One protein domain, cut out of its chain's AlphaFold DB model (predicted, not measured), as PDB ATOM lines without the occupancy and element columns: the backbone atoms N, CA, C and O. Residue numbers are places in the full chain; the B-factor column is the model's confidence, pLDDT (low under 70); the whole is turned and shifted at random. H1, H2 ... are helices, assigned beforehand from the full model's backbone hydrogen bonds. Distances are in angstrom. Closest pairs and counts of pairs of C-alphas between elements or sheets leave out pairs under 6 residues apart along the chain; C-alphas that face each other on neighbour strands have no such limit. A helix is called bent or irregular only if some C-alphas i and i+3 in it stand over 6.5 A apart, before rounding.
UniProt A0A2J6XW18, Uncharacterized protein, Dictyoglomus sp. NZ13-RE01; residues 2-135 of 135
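What this domain is: This is residues 2 to 135 of the 135 residues of an uncharacterized protein of Dictyoglomus sp. NZ13-RE01 (UniProt A0A2J6XW18). This is a long rod of helices built on one long helix, H3, which bends slightly partway and makes most of the length. H1 runs beside its second arm, H3b, while the bent helix H2 folds round its first arm, H3a; at the far end of H3b the short H4 and the kinked H5 gather, and the last residues, 129 to 135, stick out. Look for 134 printed residues with five named helices, in the order H1 to H5, and no named strand: the class is all helix, with packing mostly crossed. The whole is extended, with a radius of gyration of the C-alphas of 23.1 A and spans of 68 by 30 by 20 A.

How they stand to each other: Begin with H3, residues 59 to 101, assigned as one helix by its hydrogen bonds but bent: C-alphas 75 and 78 are 6.5 A apart, and arms H3a, 59 to 75, and H3b, 78 to 101, stand at a shallow tilt of 28 degrees. H1, residues 2 to 23, touches H3b at a shallow tilt of 31 degrees, opposite ways; the closest C-alphas, of Gly 18 and Leu 80, are 5.4 A apart. H2, residues 26 to 50, also assigned as one helix by its hydrogen bonds, is bent, with C-alphas 38 and 41 7.4 A apart. Its arm H2a, 26 to 38, touches H3a at a steep tilt of 43 degrees, opposite ways, closest at C-alphas of Ala 36 and Phe 68, 4.9 A. Its arm H2b, 41 to 50, irregular with C-alphas 42 and 45 6.9 A apart, touches H3a about perpendicular at 84 degrees, closest at C-alphas of Leu 44 and Ala 63, 5.5 A. H5, residues 115 to 134, is irregular, with C-alphas 119 and 122 7.4 A apart and a kink of 50 degrees near residue 122; it touches H3b, with residues 93 to 100 of H3b alone, closest at C-alphas of Leu 97 and Val 124, 5.7 A. H4, residues 104 to 111, touches H1 with residues 2 to 3 of H1 alone, closest at C-alphas of Phe 3 and Leu 110, 5.7 A. Every O i to N i+4 pair is within hydrogen-bond range in H1, H2a, H3a, H3b and H4, against 4 of 6 in H2b and 14 of 16 in H5.

Where its parts are: Find C-alpha 2 at (-68.231, 5.481, 41.829); from there H1 runs 31.8 A. H3a starts at C-alpha 59, (-19.375, -12.298, 50.447), and runs 24.1 A; H3b runs 35.0 A. H5 runs 29.4 A to C-alpha 134 at (-74.521, -8.473, 15.302).

The domain as a whole: The C-alphas farthest apart, of Ser 55 and Tyr 133, are 71.4 A apart. The printed part has no cut and no long link. Only residue 135 has a pLDDT under 70.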
ATOM      1  N   ILE A   2     -67.924   6.893  41.493       83.25
ATOM      2  CA  ILE A   2     -68.231   5.481  41.829       83.25
ATOM      3  C   ILE A   2     -67.616   4.511  40.809       83.25
ATOM      4  O   ILE A   2     -66.921   3.579  41.202       83.25
ATOM      5  N   PHE A   3     -67.794   4.767  39.508       84.81
ATOM      6  CA  PHE A   3     -67.164   3.953  38.463       84.81
ATOM      7  C   PHE A   3     -65.631   3.938  38.575       84.81
ATOM      8  O   PHE A   3     -65.017   2.876  38.500       84.81
ATOM      9  N   ASP A   4     -65.010   5.098  38.823       84.88
ATOM     10  CA  ASP A   4     -63.551   5.176  38.977       84.88
ATOM     11  C   ASP A   4     -63.077   4.374  40.193       84.88
ATOM     12  O   ASP A   4     -62.070   3.679  40.123       84.88
ATOM     13  N   PHE A   5     -63.825   4.431  41.296       87.19
ATOM     14  CA  PHE A   5     -63.509   3.711  42.524       87.19
ATOM     15  C   PHE A   5     -63.554   2.195  42.317       87.19
ATOM     16  O   PHE A   5     -62.636   1.487  42.730       87.19
ATOM     17  N   ILE A   6     -64.569   1.703  41.598       86.69
ATOM     18  CA  ILE A   6     -64.659   0.294  41.196       86.69
ATOM     19  C   ILE A   6     -63.444  -0.082  40.340       86.69
ATOM     20  O   ILE A   6     -62.789  -1.085  40.621       86.69
ATOM     21  N   CYS A   7     -63.086   0.737  39.347       87.06
ATOM     22  CA  CYS A   7     -61.926   0.480  38.488       87.06
ATOM     23  C   CYS A   7     -60.616   0.416  39.288       87.06
ATOM     24  O   CYS A   7     -59.835  -0.515  39.108       87.06
ATOM     25  N   VAL A   8     -60.396   1.363  40.204       88.62
ATOM     26  CA  VAL A   8     -59.191   1.416  41.048       88.62
ATOM     27  C   VAL A   8     -59.094   0.188  41.949       88.62
ATOM     28  O   VAL A   8     -58.042  -0.448  41.983       88.62
ATOM     29  N   ILE A   9     -60.179  -0.195  42.628       89.31
ATOM     30  CA  ILE A   9     -60.203  -1.411  43.459       89.31
ATOM     31  C   ILE A   9     -59.904  -2.647  42.613       89.31
ATOM     32  O   ILE A   9     -59.152  -3.524  43.037       89.31
ATOM     33  N   THR A  10     -60.456  -2.711  41.403       86.94
ATOM     34  CA  THR A  10     -60.258  -3.851  40.506       86.94
ATOM     35  C   THR A  10     -58.802  -3.959  40.056       86.94
ATOM     36  O   THR A  10     -58.222  -5.041  40.130       86.94
ATOM     37  N   ILE A  11     -58.180  -2.841  39.655       87.88
ATOM     38  CA  ILE A  11     -56.752  -2.791  39.304       87.88
ATOM     39  C   ILE A  11     -55.894  -3.195  40.505       87.88
ATOM     40  O   ILE A  11     -54.955  -3.974  40.350       87.88
ATOM     41  N   LEU A  12     -56.227  -2.715  41.707       89.31
ATOM     42  CA  LEU A  12     -55.510  -3.069  42.930       89.31
ATOM     43  C   LEU A  12     -55.599  -4.577  43.215       89.31
ATOM     44  O   LEU A  12     -54.589  -5.216  43.501       89.31
ATOM     45  N   GLY A  13     -56.788  -5.167  43.076       87.56
ATOM     46  CA  GLY A  13     -56.996  -6.609  43.221       87.56
ATOM     47  C   GLY A  13     -56.207  -7.425  42.191       87.56
ATOM     48  O   GLY A  13     -55.575  -8.422  42.544       87.56
ATOM     49  N   LEU A  14     -56.176  -6.969  40.935       87.62
ATOM     50  CA  LEU A  14     -55.354  -7.547  39.867       87.62
ATOM     51  C   LEU A  14     -53.861  -7.462  40.177       87.62
ATOM     52  O   LEU A  14     -53.151  -8.441  39.978       87.62
ATOM     53  N   ALA A  15     -53.391  -6.334  40.709       86.00
ATOM     54  CA  ALA A  15     -51.997  -6.154  41.101       86.00
ATOM     55  C   ALA A  15     -51.602  -7.092  42.247       86.00
ATOM     56  O   ALA A  15     -50.552  -7.725  42.184       86.00
ATOM     57  N   ILE A  16     -52.465  -7.254  43.256       86.69
ATOM     58  CA  ILE A  16     -52.236  -8.196  44.362       86.69
ATOM     59  C   ILE A  16     -52.194  -9.640  43.843       86.69
ATOM     60  O   ILE A  16     -51.309 -10.413  44.214       86.69
ATOM     61  N   LYS A  17     -53.124 -10.009  42.954       84.19
ATOM     62  CA  LYS A  17     -53.138 -11.334  42.325       84.19
ATOM     63  C   LYS A  17     -51.878 -11.567  41.484       84.19
ATOM     64  O   LYS A  17     -51.222 -12.592  41.655       84.19
ATOM     65  N   GLY A  18     -51.509 -10.601  40.645       82.25
ATOM     66  CA  GLY A  18     -50.309 -10.647  39.813       82.25
ATOM     67  C   GLY A  18     -49.026 -10.734  40.639       82.25
ATOM     68  O   GLY A  18     -48.117 -11.468  40.269       82.25
ATOM     69  N   LEU A  19     -48.971 -10.072  41.800       81.75
ATOM     70  CA  LEU A  19     -47.852 -10.181  42.738       81.75
ATOM     71  C   LEU A  19     -47.726 -11.596  43.308       81.75
ATOM     72  O   LEU A  19     -46.626 -12.144  43.364       81.75
ATOM     73  N   LYS A  20     -48.848 -12.213  43.690       82.44
ATOM     74  CA  LYS A  20     -48.855 -13.600  44.169       82.44
ATOM     75  C   LYS A  20     -48.376 -14.567  43.084       82.44
ATOM     76  O   LYS A  20     -47.551 -15.429  43.364       82.44
ATOM     77  N   GLU A  21     -48.857 -14.403  41.855       80.12
ATOM     78  CA  GLU A  21     -48.447 -15.231  40.714       80.12
ATOM     79  C   GLU A  21     -46.959 -15.051  40.395       80.12
ATOM     80  O   GLU A  21     -46.235 -16.041  40.257       80.12
ATOM     81  N   ALA A  22     -46.484 -13.803  40.387       77.56
ATOM     82  CA  ALA A  22     -45.084 -13.455  40.191       77.56
ATOM     83  C   ALA A  22     -44.173 -14.092  41.245       77.56
ATOM     84  O   ALA A  22     -43.109 -14.575  40.889       77.56
ATOM     85  N   LEU A  23     -44.589 -14.174  42.512       76.50
ATOM     86  CA  LEU A  23     -43.835 -14.853  43.577       76.50
ATOM     87  C   LEU A  23     -43.816 -16.384  43.437       76.50
ATOM     88  O   LEU A  23     -42.939 -17.044  43.983       76.50
ATOM     89  N   THR A  24     -44.766 -16.958  42.697       78.81
ATOM     90  CA  THR A  24     -44.866 -18.411  42.469       78.81
ATOM     91  C   THR A  24     -44.300 -18.869  41.122       78.81
ATOM     92  O   THR A  24     -44.409 -20.048  40.775       78.81
ATOM     93  N   ASN A  25     -43.691 -17.966  40.346       83.00
ATOM     94  CA  ASN A  25     -43.207 -18.256  39.001       83.00
ATOM     95  C   ASN A  25     -41.960 -19.160  39.016       83.00
ATOM     96  O   ASN A  25     -40.821 -18.694  39.004       83.00
ATOM     97  N   LYS A  26     -42.187 -20.479  38.974       86.00
ATOM     98  CA  LYS A  26     -41.132 -21.506  38.985       86.00
ATOM     99  C   LYS A  26     -40.101 -21.321  37.869       86.00
ATOM    100  O   LYS A  26     -38.914 -21.506  38.108       86.00
ATOM    101  N   VAL A  27     -40.539 -20.937  36.670       85.56
ATOM    102  CA  VAL A  27     -39.638 -20.728  35.524       85.56
ATOM    103  C   VAL A  27     -38.753 -19.507  35.767       85.56
ATOM    104  O   VAL A  27     -37.539 -19.583  35.592       85.56
ATOM    105  N   GLY A  28     -39.342 -18.410  36.255       84.38
ATOM    106  CA  GLY A  28     -38.603 -17.209  36.648       84.38
ATOM    107  C   GLY A  28     -37.557 -17.488  37.729       84.38
ATOM    108  O   GLY A  28     -36.438 -16.993  37.630       84.38
ATOM    109  N   VAL A  29     -37.880 -18.338  38.712       88.31
ATOM    110  CA  VAL A  29     -36.934 -18.749  39.765       88.31
ATOM    111  C   VAL A  29     -35.747 -19.508  39.172       88.31
ATOM    112  O   VAL A  29     -34.604 -19.195  39.494       88.31
ATOM    113  N   VAL A  30     -35.995 -20.478  38.286       90.88
ATOM    114  CA  VAL A  30     -34.926 -21.277  37.660       90.88
ATOM    115  C   VAL A  30     -34.001 -20.396  36.821       90.88
ATOM    116  O   VAL A  30     -32.782 -20.487  36.950       90.88
ATOM    117  N   ILE A  31     -34.564 -19.505  36.002       90.81
ATOM    118  CA  ILE A  31     -33.772 -18.583  35.182       90.81
ATOM    119  C   ILE A  31     -32.959 -17.644  36.080       90.81
ATOM    120  O   ILE A  31     -31.761 -17.475  35.858       90.81
ATOM    121  N   ALA A  32     -33.571 -17.082  37.126       91.94
ATOM    122  CA  ALA A  32     -32.875 -16.208  38.065       91.94
ATOM    123  C   ALA A  32     -31.725 -16.925  38.787       91.94
ATOM    124  O   ALA A  32     -30.665 -16.330  38.960       91.94
ATOM    125  N   LEU A  33     -31.891 -18.202  39.152       92.94
ATOM    126  CA  LEU A  33     -30.818 -19.017  39.729       92.94
ATOM    127  C   LEU A  33     -29.652 -19.184  38.752       92.94
ATOM    128  O   LEU A  33     -28.512 -18.918  39.124       92.94
ATOM    129  N   ILE A  34     -29.924 -19.583  37.505       93.69
ATOM    130  CA  ILE A  34     -28.887 -19.784  36.480       93.69
ATOM    131  C   ILE A  34     -28.104 -18.486  36.253       93.69
ATOM    132  O   ILE A  34     -26.874 -18.486  36.289       93.69
ATOM    133  N   VAL A  35     -28.803 -17.364  36.079       92.31
ATOM    134  CA  VAL A  35     -28.161 -16.059  35.866       92.31
ATOM    135  C   VAL A  35     -27.368 -15.627  37.102       92.31
ATOM    136  O   VAL A  35     -26.239 -15.161  36.967       92.31
ATOM    137  N   ALA A  36     -27.898 -15.824  38.312       93.31
ATOM    138  CA  ALA A  36     -27.178 -15.503  39.543       93.31
ATOM    139  C   ALA A  36     -25.890 -16.324  39.690       93.31
ATOM    140  O   ALA A  36     -24.858 -15.776  40.079       93.31
ATOM    141  N   PHE A  37     -25.907 -17.605  39.320       92.69
ATOM    142  CA  PHE A  37     -24.704 -18.440  39.308       92.69
ATOM    143  C   PHE A  37     -23.643 -17.920  38.333       92.69
ATOM    144  O   PHE A  37     -22.461 -17.917  38.666       92.69
ATOM    145  N   LEU A  38     -24.055 -17.454  37.155       93.19
ATOM    146  CA  LEU A  38     -23.135 -16.999  36.111       93.19
ATOM    147  C   LEU A  38     -22.556 -15.602  36.377       93.19
ATOM    148  O   LEU A  38     -21.406 -15.341  36.028       93.19
ATOM    149  N   VAL A  39     -23.345 -14.700  36.967       93.31
ATOM    150  CA  VAL A  39     -23.045 -13.255  36.973       93.31
ATOM    151  C   VAL A  39     -22.674 -12.724  38.365       93.31
ATOM    152  O   VAL A  39     -22.035 -11.678  38.476       93.31
ATOM    153  N   SER A  40     -22.998 -13.437  39.451       91.94
ATOM    154  CA  SER A  40     -22.768 -12.940  40.821       91.94
ATOM    155  C   SER A  40     -21.306 -12.605  41.135       91.94
ATOM    156  O   SER A  40     -21.042 -11.613  41.812       91.94
ATOM    157  N   SER A  41     -20.350 -13.372  40.608       88.19
ATOM    158  CA  SER A  41     -18.913 -13.115  40.786       88.19
ATOM    159  C   SER A  41     -18.449 -11.830  40.094       88.19
ATOM    160  O   SER A  41     -17.583 -11.129  40.612       88.19
ATOM    161  N   GLN A  42     -19.057 -11.487  38.957       90.44
ATOM    162  CA  GLN A  42     -18.765 -10.266  38.202       90.44
ATOM    163  C   GLN A  42     -19.346  -9.029  38.899       90.44
ATOM    164  O   GLN A  42     -18.752  -7.953  38.861       90.44
ATOM    165  N   LEU A  43     -20.493  -9.187  39.568       89.06
ATOM    166  CA  LEU A  43     -21.177  -8.115  40.296       89.06
ATOM    167  C   LEU A  43     -20.667  -7.929  41.730       89.06
ATOM    168  O   LEU A  43     -20.835  -6.852  42.296       89.06
ATOM    169  N   LEU A  44     -20.006  -8.930  42.313       89.50
ATOM    170  CA  LEU A  44     -19.404  -8.865  43.647       89.50
ATOM    171  C   LEU A  44     -18.567  -7.591  43.904       89.50
ATOM    172  O   LEU A  44     -18.858  -6.907  44.889       89.50
ATOM    173  N   PRO A  45     -17.580  -7.209  43.060       87.75
ATOM    174  CA  PRO A  45     -16.800  -5.988  43.287       87.75
ATOM    175  C   PRO A  45     -17.662  -4.721  43.248       87.75
ATOM    176  O   PRO A  45     -17.386  -3.761  43.966       87.75
ATOM    177  N   PHE A  46     -18.731  -4.716  42.446       89.56
ATOM    178  CA  PHE A  46     -19.682  -3.610  42.412       89.56
ATOM    179  C   PHE A  46     -20.492  -3.550  43.710       89.56
ATOM    180  O   PHE A  46     -20.580  -2.494  44.331       89.56
ATOM    181  N   TYR A  47     -21.032  -4.676  44.171       89.44
ATOM    182  CA  TYR A  47     -21.807  -4.720  45.408       89.44
ATOM    183  C   TYR A  47     -20.986  -4.326  46.628       89.44
ATOM    184  O   TYR A  47     -21.457  -3.520  47.421       89.44
ATOM    185  N   MET A  48     -19.745  -4.799  46.744       87.12
ATOM    186  CA  MET A  48     -18.868  -4.433  47.860       87.12
ATOM    187  C   MET A  48     -18.506  -2.940  47.883       87.12
ATOM    188  O   MET A  48     -18.128  -2.424  48.930       87.12
ATOM    189  N   LYS A  49     -18.631  -2.229  46.753       89.19
ATOM    190  CA  LYS A  49     -18.397  -0.780  46.684       89.19
ATOM    191  C   LYS A  49     -19.561   0.041  47.251       89.19
ATOM    192  O   LYS A  49     -19.327   1.126  47.775       89.19
ATOM    193  N   TYR A  50     -20.797  -0.440  47.114       88.50
ATOM    194  CA  TYR A  50     -22.005   0.332  47.450       88.50
ATOM    195  C   TYR A  50     -22.811  -0.244  48.617       88.50
ATOM    196  O   TYR A  50     -23.685   0.435  49.147       88.50
ATOM    197  N   ILE A  51     -22.547  -1.489  49.008       86.75
ATOM    198  CA  ILE A  51     -23.306  -2.217  50.019       86.75
ATOM    199  C   ILE A  51     -22.320  -2.764  51.049       86.75
ATOM    200  O   ILE A  51     -21.399  -3.508  50.714       86.75
ATOM    201  N   ASN A  52     -22.544  -2.432  52.319       84.19
ATOM    202  CA  ASN A  52     -21.795  -3.027  53.419       84.19
ATOM    203  C   ASN A  52     -22.270  -4.461  53.634       84.19
ATOM    204  O   ASN A  52     -23.434  -4.700  53.961       84.19
ATOM    205  N   PHE A  53     -21.369  -5.416  53.434       85.12
ATOM    206  CA  PHE A  53     -21.701  -6.824  53.594       85.12
ATOM    207  C   PHE A  53     -21.676  -7.205  55.076       85.12
ATOM    208  O   PHE A  53     -20.772  -6.779  55.800       85.12
ATOM    209  N   PRO A  54     -22.631  -8.022  55.545       82.00
ATOM    210  CA  PRO A  54     -22.584  -8.543  56.900       82.00
ATOM    211  C   PRO A  54     -21.333  -9.406  57.088       82.00
ATOM    212  O   PRO A  54     -21.090 -10.325  56.308       82.00
ATOM    213  N   SER A  55     -20.557  -9.148  58.140       80.75
ATOM    214  CA  SER A  55     -19.283  -9.839  58.400       80.75
ATOM    215  C   SER A  55     -19.429 -11.340  58.680       80.75
ATOM    216  O   SER A  55     -18.465 -12.087  58.550       80.75
ATOM    217  N   TYR A  56     -20.630 -11.787  59.048       85.56
ATOM    218  CA  TYR A  56     -20.940 -13.183  59.358       85.56
ATOM    219  C   TYR A  56     -21.391 -14.006  58.137       85.56
ATOM    220  O   TYR A  56     -21.564 -15.217  58.266       85.56
ATOM    221  N   ILE A  57     -21.590 -13.389  56.963       84.69
ATOM    222  CA  ILE A  57     -21.985 -14.090  55.729       84.69
ATOM    223  C   ILE A  57     -20.831 -14.031  54.720       84.69
ATOM    224  O   ILE A  57     -20.329 -12.942  54.439       84.69
ATOM    225  N   PRO A  58     -20.436 -15.162  54.104       88.69
ATOM    226  CA  PRO A  58     -19.474 -15.150  53.009       88.69
ATOM    227  C   PRO A  58     -19.932 -14.226  51.877       88.69
ATOM    228  O   PRO A  58     -21.054 -14.343  51.376       88.69
ATOM    229  N   SER A  59     -19.047 -13.334  51.433       86.00
ATOM    230  CA  SER A  59     -19.375 -12.298  50.447       86.00
ATOM    231  C   SER A  59     -19.917 -12.864  49.133       86.00
ATOM    232  O   SER A  59     -20.859 -12.316  48.567       86.00
ATOM    233  N   ASN A  60     -19.409 -14.015  48.701       87.56
ATOM    234  CA  ASN A  60     -19.892 -14.721  47.513       87.56
ATOM    235  C   ASN A  60     -21.361 -15.157  47.643       87.56
ATOM    236  O   ASN A  60     -22.129 -15.027  46.694       87.56
ATOM    237  N   ILE A  61     -21.767 -15.642  48.822       88.38
ATOM    238  CA  ILE A  61     -23.150 -16.070  49.081       88.38
ATOM    239  C   ILE A  61     -24.067 -14.852  49.099       88.38
ATOM    240  O   ILE A  61     -25.139 -14.869  48.498       88.38
ATOM    241  N   PHE A  62     -23.635 -13.773  49.750       88.81
ATOM    242  CA  PHE A  62     -24.419 -12.548  49.807       88.81
ATOM    243  C   PHE A  62     -24.598 -11.925  48.414       88.81
ATOM    244  O   PHE A  62     -25.718 -11.599  48.029       88.81
ATOM    245  N   ALA A  63     -23.528 -11.848  47.618       90.69
ATOM    246  CA  ALA A  63     -23.594 -11.379  46.235       90.69
ATOM    247  C   ALA A  63     -24.480 -12.268  45.355       90.69
ATOM    248  O   ALA A  63     -25.241 -11.748  44.538       90.69
ATOM    249  N   PHE A  64     -24.436 -13.590  45.541       93.00
ATOM    250  CA  PHE A  64     -25.338 -14.515  44.858       93.00
ATOM    251  C   PHE A  64     -26.806 -14.221  45.181       93.00
ATOM    252  O   PHE A  64     -27.602 -14.045  44.260       93.00
ATOM    253  N   ILE A  65     -27.158 -14.101  46.466       91.62
ATOM    254  CA  ILE A  65     -28.529 -13.796  46.906       91.62
ATOM    255  C   ILE A  65     -28.994 -12.460  46.322       91.62
ATOM    256  O   ILE A  65     -30.107 -12.361  45.808       91.62
ATOM    257  N   LEU A  66     -28.138 -11.439  46.360       92.31
ATOM    258  CA  LEU A  66     -28.475 -10.104  45.874       92.31
ATOM    259  C   LEU A  66     -28.693 -10.093  44.354       92.31
ATOM    260  O   LEU A  66     -29.681  -9.536  43.877       92.31
ATOM    261  N   THR A  67     -27.827 -10.789  43.611       93.62
ATOM    262  CA  THR A  67     -27.973 -10.978  42.159       93.62
ATOM    263  C   THR A  67     -29.253 -11.743  41.840       93.62
ATOM    264  O   THR A  67     -30.007 -11.339  40.959       93.62
ATOM    265  N   PHE A  68     -29.529 -12.821  42.576       93.62
ATOM    266  CA  PHE A  68     -30.732 -13.630  42.411       93.62
ATOM    267  C   PHE A  68     -32.000 -12.796  42.609       93.62
ATOM    268  O   PHE A  68     -32.858 -12.788  41.728       93.62
ATOM    269  N   ILE A  69     -32.097 -12.052  43.716       91.44
ATOM    270  CA  ILE A  69     -33.244 -11.179  43.998       91.44
ATOM    271  C   ILE A  69     -33.401 -10.147  42.883       91.44
ATOM    272  O   ILE A  69     -34.499  -9.967  42.365       91.44
ATOM    273  N   PHE A  70     -32.308  -9.498  42.480       91.00
ATOM    274  CA  PHE A  70     -32.351  -8.461  41.456       91.00
ATOM    275  C   PHE A  70     -32.849  -8.999  40.111       91.00
ATOM    276  O   PHE A  70     -33.782  -8.446  39.534       91.00
ATOM    277  N   VAL A  71     -32.280 -10.111  39.636       91.94
ATOM    278  CA  VAL A  71     -32.685 -10.749  38.376       91.94
ATOM    279  C   VAL A  71     -34.127 -11.237  38.454       91.94
ATOM    280  O   VAL A  71     -34.901 -11.019  37.525       91.94
ATOM    281  N   TYR A  72     -34.514 -11.859  39.567       90.00
ATOM    282  CA  TYR A  72     -35.872 -12.353  39.756       90.00
ATOM    283  C   TYR A  72     -36.907 -11.226  39.701       90.00
ATOM    284  O   TYR A  72     -37.942 -11.354  39.041       90.00
ATOM    285  N   VAL A  73     -36.609 -10.098  40.349       88.19
ATOM    286  CA  VAL A  73     -37.436  -8.891  40.314       88.19
ATOM    287  C   VAL A  73     -37.501  -8.327  38.893       88.19
ATOM    288  O   VAL A  73     -38.594  -8.023  38.415       88.19
ATOM    289  N   LEU A  74     -36.373  -8.269  38.178       88.69
ATOM    290  CA  LEU A  74     -36.327  -7.800  36.789       88.69
ATOM    291  C   LEU A  74     -37.179  -8.653  35.843       88.69
ATOM    292  O   LEU A  74     -37.806  -8.117  34.935       88.69
ATOM    293  N   LEU A  75     -37.205  -9.971  36.047       86.88
ATOM    294  CA  LEU A  75     -38.016 -10.896  35.251       86.88
ATOM    295  C   LEU A  75     -39.505 -10.815  35.612       86.88
ATOM    296  O   LEU A  75     -40.370 -10.957  34.748       86.88
ATOM    297  N   SER A  76     -39.811 -10.580  36.886       83.94
ATOM    298  CA  SER A  76     -41.178 -10.629  37.411       83.94
ATOM    299  C   SER A  76     -41.959  -9.331  37.199       83.94
ATOM    300  O   SER A  76     -43.159  -9.378  36.921       83.94
ATOM    301  N   ILE A  77     -41.303  -8.169  37.300       84.50
ATOM    302  CA  ILE A  77     -41.959  -6.857  37.188       84.50
ATOM    303  C   ILE A  77     -42.631  -6.648  35.819       84.50
ATOM    304  O   ILE A  77     -43.810  -6.293  35.809       84.50
ATOM    305  N   PRO A  78     -41.967  -6.871  34.665       84.31
ATOM    306  CA  PRO A  78     -42.580  -6.619  33.362       84.31
ATOM    307  C   PRO A  78     -43.823  -7.476  33.140       84.31
ATOM    308  O   PRO A  78     -44.855  -6.970  32.708       84.31
ATOM    309  N   SER A  79     -43.743  -8.758  33.506       80.62
ATOM    310  CA  SER A  79     -44.863  -9.701  33.453       80.62
ATOM    311  C   SER A  79     -46.049  -9.221  34.291       80.62
ATOM    312  O   SER A  79     -47.190  -9.274  33.837       80.62
ATOM    313  N   LEU A  80     -45.787  -8.751  35.513       84.50
ATOM    314  CA  LEU A  80     -46.814  -8.240  36.416       84.50
ATOM    315  C   LEU A  80     -47.463  -6.968  35.865       84.50
ATOM    316  O   LEU A  80     -48.683  -6.858  35.850       84.50
ATOM    317  N   ILE A  81     -46.662  -6.022  35.372       85.38
ATOM    318  CA  ILE A  81     -47.171  -4.776  34.789       85.38
ATOM    319  C   ILE A  81     -48.045  -5.082  33.570       85.38
ATOM    320  O   ILE A  81     -49.160  -4.576  33.474       85.38
ATOM    321  N   LEU A  82     -47.575  -5.947  32.667       85.31
ATOM    322  CA  LEU A  82     -48.329  -6.366  31.488       85.31
ATOM    323  C   LEU A  82     -49.664  -7.015  31.875       85.31
ATOM    324  O   LEU A  82     -50.697  -6.627  31.331       85.31
ATOM    325  N   SER A  83     -49.672  -7.955  32.826       83.12
ATOM    326  CA  SER A  83     -50.910  -8.643  33.218       83.12
ATOM    327  C   SER A  83     -51.925  -7.690  33.854       83.12
ATOM    328  O   SER A  83     -53.114  -7.761  33.541       83.12
ATOM    329  N   VAL A  84     -51.459  -6.753  34.684       87.25
ATOM    330  CA  VAL A  84     -52.306  -5.747  35.334       87.25
ATOM    331  C   VAL A  84     -52.854  -4.749  34.318       87.25
ATOM    332  O   VAL A  84     -54.039  -4.432  34.375       87.25
ATOM    333  N   ILE A  85     -52.037  -4.279  33.372       86.81
ATOM    334  CA  ILE A  85     -52.480  -3.342  32.332       86.81
ATOM    335  C   ILE A  85     -53.503  -4.014  31.417       86.81
ATOM    336  O   ILE A  85     -54.608  -3.501  31.264       86.81
ATOM    337  N   PHE A  86     -53.175  -5.171  30.834       86.56
ATOM    338  CA  PHE A  86     -54.075  -5.846  29.898       86.56
ATOM    339  C   PHE A  86     -55.353  -6.336  30.583       86.56
ATOM    340  O   PHE A  86     -56.451  -6.068  30.095       86.56
ATOM    341  N   GLY A  87     -55.225  -7.002  31.735       86.75
ATOM    342  CA  GLY A  87     -56.375  -7.463  32.512       86.75
ATOM    343  C   GLY A  87     -57.228  -6.302  33.025       86.75
ATOM    344  O   GLY A  87     -58.455  -6.362  32.962       86.75
ATOM    345  N   GLY A  88     -56.587  -5.219  33.469       87.06
ATOM    346  CA  GLY A  88     -57.253  -4.006  33.931       87.06
ATOM    347  C   GLY A  88     -58.042  -3.316  32.822       87.06
ATOM    348  O   GLY A  88     -59.231  -3.070  32.998       87.06
ATOM    349  N   ILE A  89     -57.422  -3.059  31.664       87.44
ATOM    350  CA  ILE A  89     -58.096  -2.440  30.508       87.44
ATOM    351  C   ILE A  89     -59.303  -3.275  30.080       87.44
ATOM    352  O   ILE A  89     -60.385  -2.728  29.865       87.44
ATOM    353  N   LEU A  90     -59.140  -4.597  29.994       88.19
ATOM    354  CA  LEU A  90     -60.207  -5.492  29.562       88.19
ATOM    355  C   LEU A  90     -61.392  -5.468  30.537       88.19
ATOM    356  O   LEU A  90     -62.532  -5.313  30.105       88.19
ATOM    357  N   LEU A  91     -61.140  -5.535  31.847       87.94
ATOM    358  CA  LEU A  91     -62.205  -5.433  32.850       87.94
ATOM    359  C   LEU A  91     -62.888  -4.066  32.841       87.94
ATOM    360  O   LEU A  91     -64.109  -3.997  32.936       87.94
ATOM    361  N   ILE A  92     -62.127  -2.984  32.692       89.19
ATOM    362  CA  ILE A  92     -62.676  -1.625  32.623       89.19
ATOM    363  C   ILE A  92     -63.599  -1.474  31.407       89.19
ATOM    364  O   ILE A  92     -64.678  -0.891  31.532       89.19
ATOM    365  N   LEU A  93     -63.227  -2.041  30.254       88.44
ATOM    366  CA  LEU A  93     -64.083  -2.068  29.066       88.44
ATOM    367  C   LEU A  93     -65.360  -2.880  29.297       88.44
ATOM    368  O   LEU A  93     -66.442  -2.412  28.950       88.44
ATOM    369  N   VAL A  94     -65.255  -4.055  29.924       89.50
ATOM    370  CA  VAL A  94     -66.419  -4.889  30.270       89.50
ATOM    371  C   VAL A  94     -67.358  -4.150  31.224       89.50
ATOM    372  O   VAL A  94     -68.560  -4.097  30.975       89.50
ATOM    373  N   TYR A  95     -66.833  -3.513  32.273       88.06
ATOM    374  CA  TYR A  95     -67.642  -2.688  33.171       88.06
ATOM    375  C   TYR A  95     -68.299  -1.523  32.435       88.06
ATOM    376  O   TYR A  95     -69.480  -1.253  32.652       88.06
ATOM    377  N   GLY A  96     -67.570  -0.856  31.538       87.88
ATOM    378  CA  GLY A  96     -68.119   0.213  30.710       87.88
ATOM    379  C   GLY A  96     -69.282  -0.262  29.833       87.88
ATOM    380  O   GLY A  96     -70.316   0.405  29.770       87.88
ATOM    381  N   LEU A  97     -69.149  -1.440  29.220       89.81
ATOM    382  CA  LEU A  97     -70.204  -2.094  28.441       89.81
ATOM    383  C   LEU A  97     -71.423  -2.442  29.294       89.81
ATOM    384  O   LEU A  97     -72.536  -2.094  28.915       89.81
ATOM    385  N   ILE A  98     -71.237  -3.059  30.464       88.69
ATOM    386  CA  ILE A  98     -72.342  -3.380  31.386       88.69
ATOM    387  C   ILE A  98     -73.111  -2.108  31.760       88.69
ATOM    388  O   ILE A  98     -74.340  -2.094  31.747       88.69
ATOM    389  N   VAL A  99     -72.400  -1.008  32.017       87.69
ATOM    390  CA  VAL A  99     -73.016   0.288  32.323       87.69
ATOM    391  C   VAL A  99     -73.837   0.842  31.151       87.69
ATOM    392  O   VAL A  99     -74.790   1.588  31.378       87.69
ATOM    393  N   ARG A 100     -73.527   0.468  29.904       86.56
ATOM    394  CA  ARG A 100     -74.327   0.819  28.717       86.56
ATOM    395  C   ARG A 100     -75.625   0.033  28.575       86.56
ATOM    396  O   ARG A 100     -76.544   0.549  27.949       86.56
ATOM    397  N   PHE A 101     -75.728  -1.141  29.190       85.00
ATOM    398  CA  PHE A 101     -76.967  -1.925  29.233       85.00
ATOM    399  C   PHE A 101     -77.911  -1.526  30.381       85.00
ATOM    400  O   PHE A 101     -79.051  -1.985  30.418       85.00
ATOM    401  N   LEU A 102     -77.468  -0.683  31.318       87.56
ATOM    402  CA  LEU A 102     -78.295  -0.201  32.427       87.56
ATOM    403  C   LEU A 102     -79.249   0.936  31.998       87.56
ATOM    404  O   LEU A 102     -78.939   1.679  31.064       87.56
ATOM    405  N   PRO A 103     -80.372   1.135  32.720       88.31
ATOM    406  CA  PRO A 103     -81.233   2.307  32.564       88.31
ATOM    407  C   PRO A 103     -80.458   3.629  32.675       88.31
ATOM    408  O   PRO A 103     -79.516   3.747  33.468       88.31
ATOM    409  N   LEU A 104     -80.885   4.642  31.914       85.88
ATOM    410  CA  LEU A 104     -80.204   5.940  31.792       85.88
ATOM    411  C   LEU A 104     -79.972   6.644  33.138       85.88
ATOM    412  O   LEU A 104     -78.912   7.244  33.342       85.88
ATOM    413  N   ASP A 105     -80.912   6.525  34.072       85.75
ATOM    414  CA  ASP A 105     -80.818   7.138  35.404       85.75
ATOM    415  C   ASP A 105     -79.663   6.538  36.225       85.75
ATOM    416  O   ASP A 105     -78.894   7.242  36.882       85.75
ATOM    417  N   ILE A 106     -79.474   5.220  36.125       83.62
ATOM    418  CA  ILE A 106     -78.403   4.494  36.822       83.62
ATOM    419  C   ILE A 106     -77.060   4.763  36.141       83.62
ATOM    420  O   ILE A 106     -76.042   4.971  36.806       83.62
ATOM    421  N   GLN A 107     -77.049   4.807  34.810       84.25
ATOM    422  CA  GLN A 107     -75.856   5.130  34.039       84.25
ATOM    423  C   GLN A 107     -75.323   6.522  34.388       84.25
ATOM    424  O   GLN A 107     -74.133   6.669  34.674       84.25
ATOM    425  N   THR A 108     -76.182   7.541  34.389       82.75
ATOM    426  CA  THR A 108     -75.788   8.915  34.735       82.75
ATOM    427  C   THR A 108     -75.328   9.012  36.187       82.75
ATOM    428  O   THR A 108     -74.294   9.627  36.449       82.75
ATOM    429  N   TYR A 109     -75.989   8.328  37.121       85.62
ATOM    430  CA  TYR A 109     -75.530   8.259  38.509       85.62
ATOM    431  C   TYR A 109     -74.107   7.675  38.642       85.62
ATOM    432  O   TYR A 109     -73.252   8.257  39.313       85.62
ATOM    433  N   LEU A 110     -73.810   6.570  37.950       81.62
ATOM    434  CA  LEU A 110     -72.505   5.899  38.018       81.62
ATOM    435  C   LEU A 110     -71.381   6.672  37.305       81.62
ATOM    436  O   LEU A 110     -70.230   6.653  37.760       81.62
ATOM    437  N   THR A 111     -71.701   7.352  36.197       84.56
ATOM    438  CA  THR A 111     -70.702   7.877  35.243       84.56
ATOM    439  C   THR A 111     -70.584   9.400  35.189       84.56
ATOM    440  O   THR A 111     -69.559   9.891  34.723       84.56
ATOM    441  N   SER A 112     -71.552  10.165  35.713       78.44
ATOM    442  CA  SER A 112     -71.628  11.638  35.568       78.44
ATOM    443  C   SER A 112     -70.387  12.410  36.022       78.44
ATOM    444  O   SER A 112     -70.121  13.498  35.522       78.44
ATOM    445  N   LYS A 113     -69.610  11.855  36.957       82.62
ATOM    446  CA  LYS A 113     -68.344  12.432  37.442       82.62
ATOM    447  C   LYS A 113     -67.164  11.477  37.269       82.62
ATOM    448  O   LYS A 113     -66.279  11.453  38.124       82.62
ATOM    449  N   SER A 114     -67.209  10.581  36.284       83.62
ATOM    450  CA  SER A 114     -66.156   9.585  36.068       83.62
ATOM    451  C   SER A 114     -65.178  10.020  34.988       83.62
ATOM    452  O   SER A 114     -65.550  10.204  33.830       83.62
ATOM    453  N   ILE A 115     -63.912  10.153  35.380       85.44
ATOM    454  CA  ILE A 115     -62.814  10.486  34.466       85.44
ATOM    455  C   ILE A 115     -62.473   9.258  33.619       85.44
ATOM    456  O   ILE A 115     -62.338   9.366  32.401       85.44
ATOM    457  N   ILE A 116     -62.400   8.082  34.252       83.12
ATOM    458  CA  ILE A 116     -62.048   6.830  33.578       83.12
ATOM    459  C   ILE A 116     -63.121   6.478  32.549       83.12
ATOM    460  O   ILE A 116     -62.787   6.184  31.404       83.12
ATOM    461  N   PHE A 117     -64.405   6.579  32.917       84.19
ATOM    462  CA  PHE A 117     -65.498   6.314  31.984       84.19
ATOM    463  C   PHE A 117     -65.485   7.288  30.803       84.19
ATOM    464  O   PHE A 117     -65.633   6.857  29.667       84.19
ATOM    465  N   SER A 118     -65.262   8.587  31.045       84.81
ATOM    466  CA  SER A 118     -65.165   9.588  29.971       84.81
ATOM    467  C   SER A 118     -64.073   9.242  28.953       84.81
ATOM    468  O   SER A 118     -64.292   9.349  27.748       84.81
ATOM    469  N   PHE A 119     -62.928   8.748  29.431       86.25
ATOM    470  CA  PHE A 119     -61.808   8.349  28.581       86.25
ATOM    471  C   PHE A 119     -62.109   7.101  27.734       86.25
ATOM    472  O   PHE A 119     -61.795   7.068  26.547       86.25
ATOM    473  N   ILE A 120     -62.745   6.079  28.317       89.12
ATOM    474  CA  ILE A 120     -63.050   4.816  27.616       89.12
ATOM    475  C   ILE A 120     -64.355   4.862  26.810       89.12
ATOM    476  O   ILE A 120     -64.600   3.971  25.998       89.12
ATOM    477  N   LYS A 121     -65.205   5.873  27.029       87.00
ATOM    478  CA  LYS A 121     -66.537   6.002  26.422       87.00
ATOM    479  C   LYS A 121     -66.545   5.787  24.902       87.00
ATOM    480  O   LYS A 121     -67.397   5.024  24.456       87.00
ATOM    481  N   PRO A 122     -65.617   6.354  24.101       87.19
ATOM    482  CA  PRO A 122     -65.610   6.122  22.655       87.19
ATOM    483  C   PRO A 122     -65.431   4.643  22.290       87.19
ATOM    484  O   PRO A 122     -66.114   4.137  21.403       87.19
ATOM    485  N   ALA A 123     -64.547   3.937  23.000       88.75
ATOM    486  CA  ALA A 123     -64.300   2.516  22.777       88.75
ATOM    487  C   ALA A 123     -65.500   1.663  23.210       88.75
ATOM    488  O   ALA A 123     -65.918   0.762  22.488       88.75
ATOM    489  N   VAL A 124     -66.088   1.978  24.364       88.94
ATOM    490  CA  VAL A 124     -67.286   1.302  24.873       88.94
ATOM    491  C   VAL A 124     -68.469   1.481  23.915       88.94
ATOM    492  O   VAL A 124     -69.149   0.506  23.605       88.94
ATOM    493  N   ASP A 125     -68.691   2.696  23.409       88.31
ATOM    494  CA  ASP A 125     -69.785   3.008  22.481       88.31
ATOM    495  C   ASP A 125     -69.592   2.320  21.129       88.31
ATOM    496  O   ASP A 125     -70.550   1.799  20.557       88.31
ATOM    497  N   PHE A 126     -68.352   2.259  20.638       89.31
ATOM    498  CA  PHE A 126     -68.014   1.501  19.438       89.31
ATOM    499  C   PHE A 126     -68.357   0.015  19.596       89.31
ATOM    500  O   PHE A 126     -69.056  -0.541  18.750       89.31
ATOM    501  N   ILE A 127     -67.925  -0.615  20.696       88.31
ATOM    502  CA  ILE A 127     -68.195  -2.039  20.943       88.31
ATOM    503  C   ILE A 127     -69.696  -2.282  21.135       88.31
ATOM    504  O   ILE A 127     -70.236  -3.234  20.581       88.31
ATOM    505  N   TYR A 128     -70.389  -1.416  21.877       88.44
ATOM    506  CA  TYR A 128     -71.834  -1.522  22.085       88.44
ATOM    507  C   TYR A 128     -72.612  -1.441  20.766       88.44
ATOM    508  O   TYR A 128     -73.489  -2.266  20.514       88.44
ATOM    509  N   ASN A 129     -72.264  -0.488  19.896       87.62
ATOM    510  CA  ASN A 129     -72.883  -0.374  18.579       87.62
ATOM    511  C   ASN A 129     -72.600  -1.611  17.725       87.62
ATOM    512  O   ASN A 129     -73.523  -2.149  17.126       87.62
ATOM    513  N   LEU A 130     -71.356  -2.098  17.712       87.19
ATOM    514  CA  LEU A 130     -70.983  -3.313  16.987       87.19
ATOM    515  C   LEU A 130     -71.797  -4.527  17.460       87.19
ATOM    516  O   LEU A 130     -72.317  -5.273  16.636       87.19
ATOM    517  N   LEU A 131     -71.971  -4.687  18.775       85.75
ATOM    518  CA  LEU A 131     -72.802  -5.744  19.352       85.75
ATOM    519  C   LEU A 131     -74.267  -5.621  18.924       85.75
ATOM    520  O   LEU A 131     -74.858  -6.623  18.553       85.75
ATOM    521  N   LYS A 132     -74.830  -4.408  18.902       82.25
ATOM    522  CA  LYS A 132     -76.209  -4.156  18.452       82.25
ATOM    523  C   LYS A 132     -76.436  -4.455  16.961       82.25
ATOM    524  O   LYS A 132     -77.565  -4.682  16.552       82.25
ATOM    525  N   TYR A 133     -75.389  -4.402  16.138       79.62
ATOM    526  CA  TYR A 133     -75.476  -4.780  14.723       79.62
ATOM    527  C   TYR A 133     -75.391  -6.295  14.500       79.62
ATOM    528  O   TYR A 133     -75.866  -6.778  13.477       79.62
ATOM    529  N   ILE A 134     -74.751  -7.026  15.416       77.06
ATOM    530  CA  ILE A 134     -74.521  -8.473  15.302       77.06
ATOM    531  C   ILE A 134     -75.642  -9.281  15.973       77.06
ATOM    532  O   ILE A 134     -75.933 -10.392  15.527       77.06
ATOM    533  N   LEU A 135     -76.218  -8.748  17.050       63.03
ATOM    534  CA  LEU A 135     -77.141  -9.415  17.971       63.03
ATOM    535  C   LEU A 135     -78.548  -8.822  17.840       63.03
ATOM    536  O   LEU A 135     -79.501  -9.622  17.726       63.03
TER     537      LEU A 135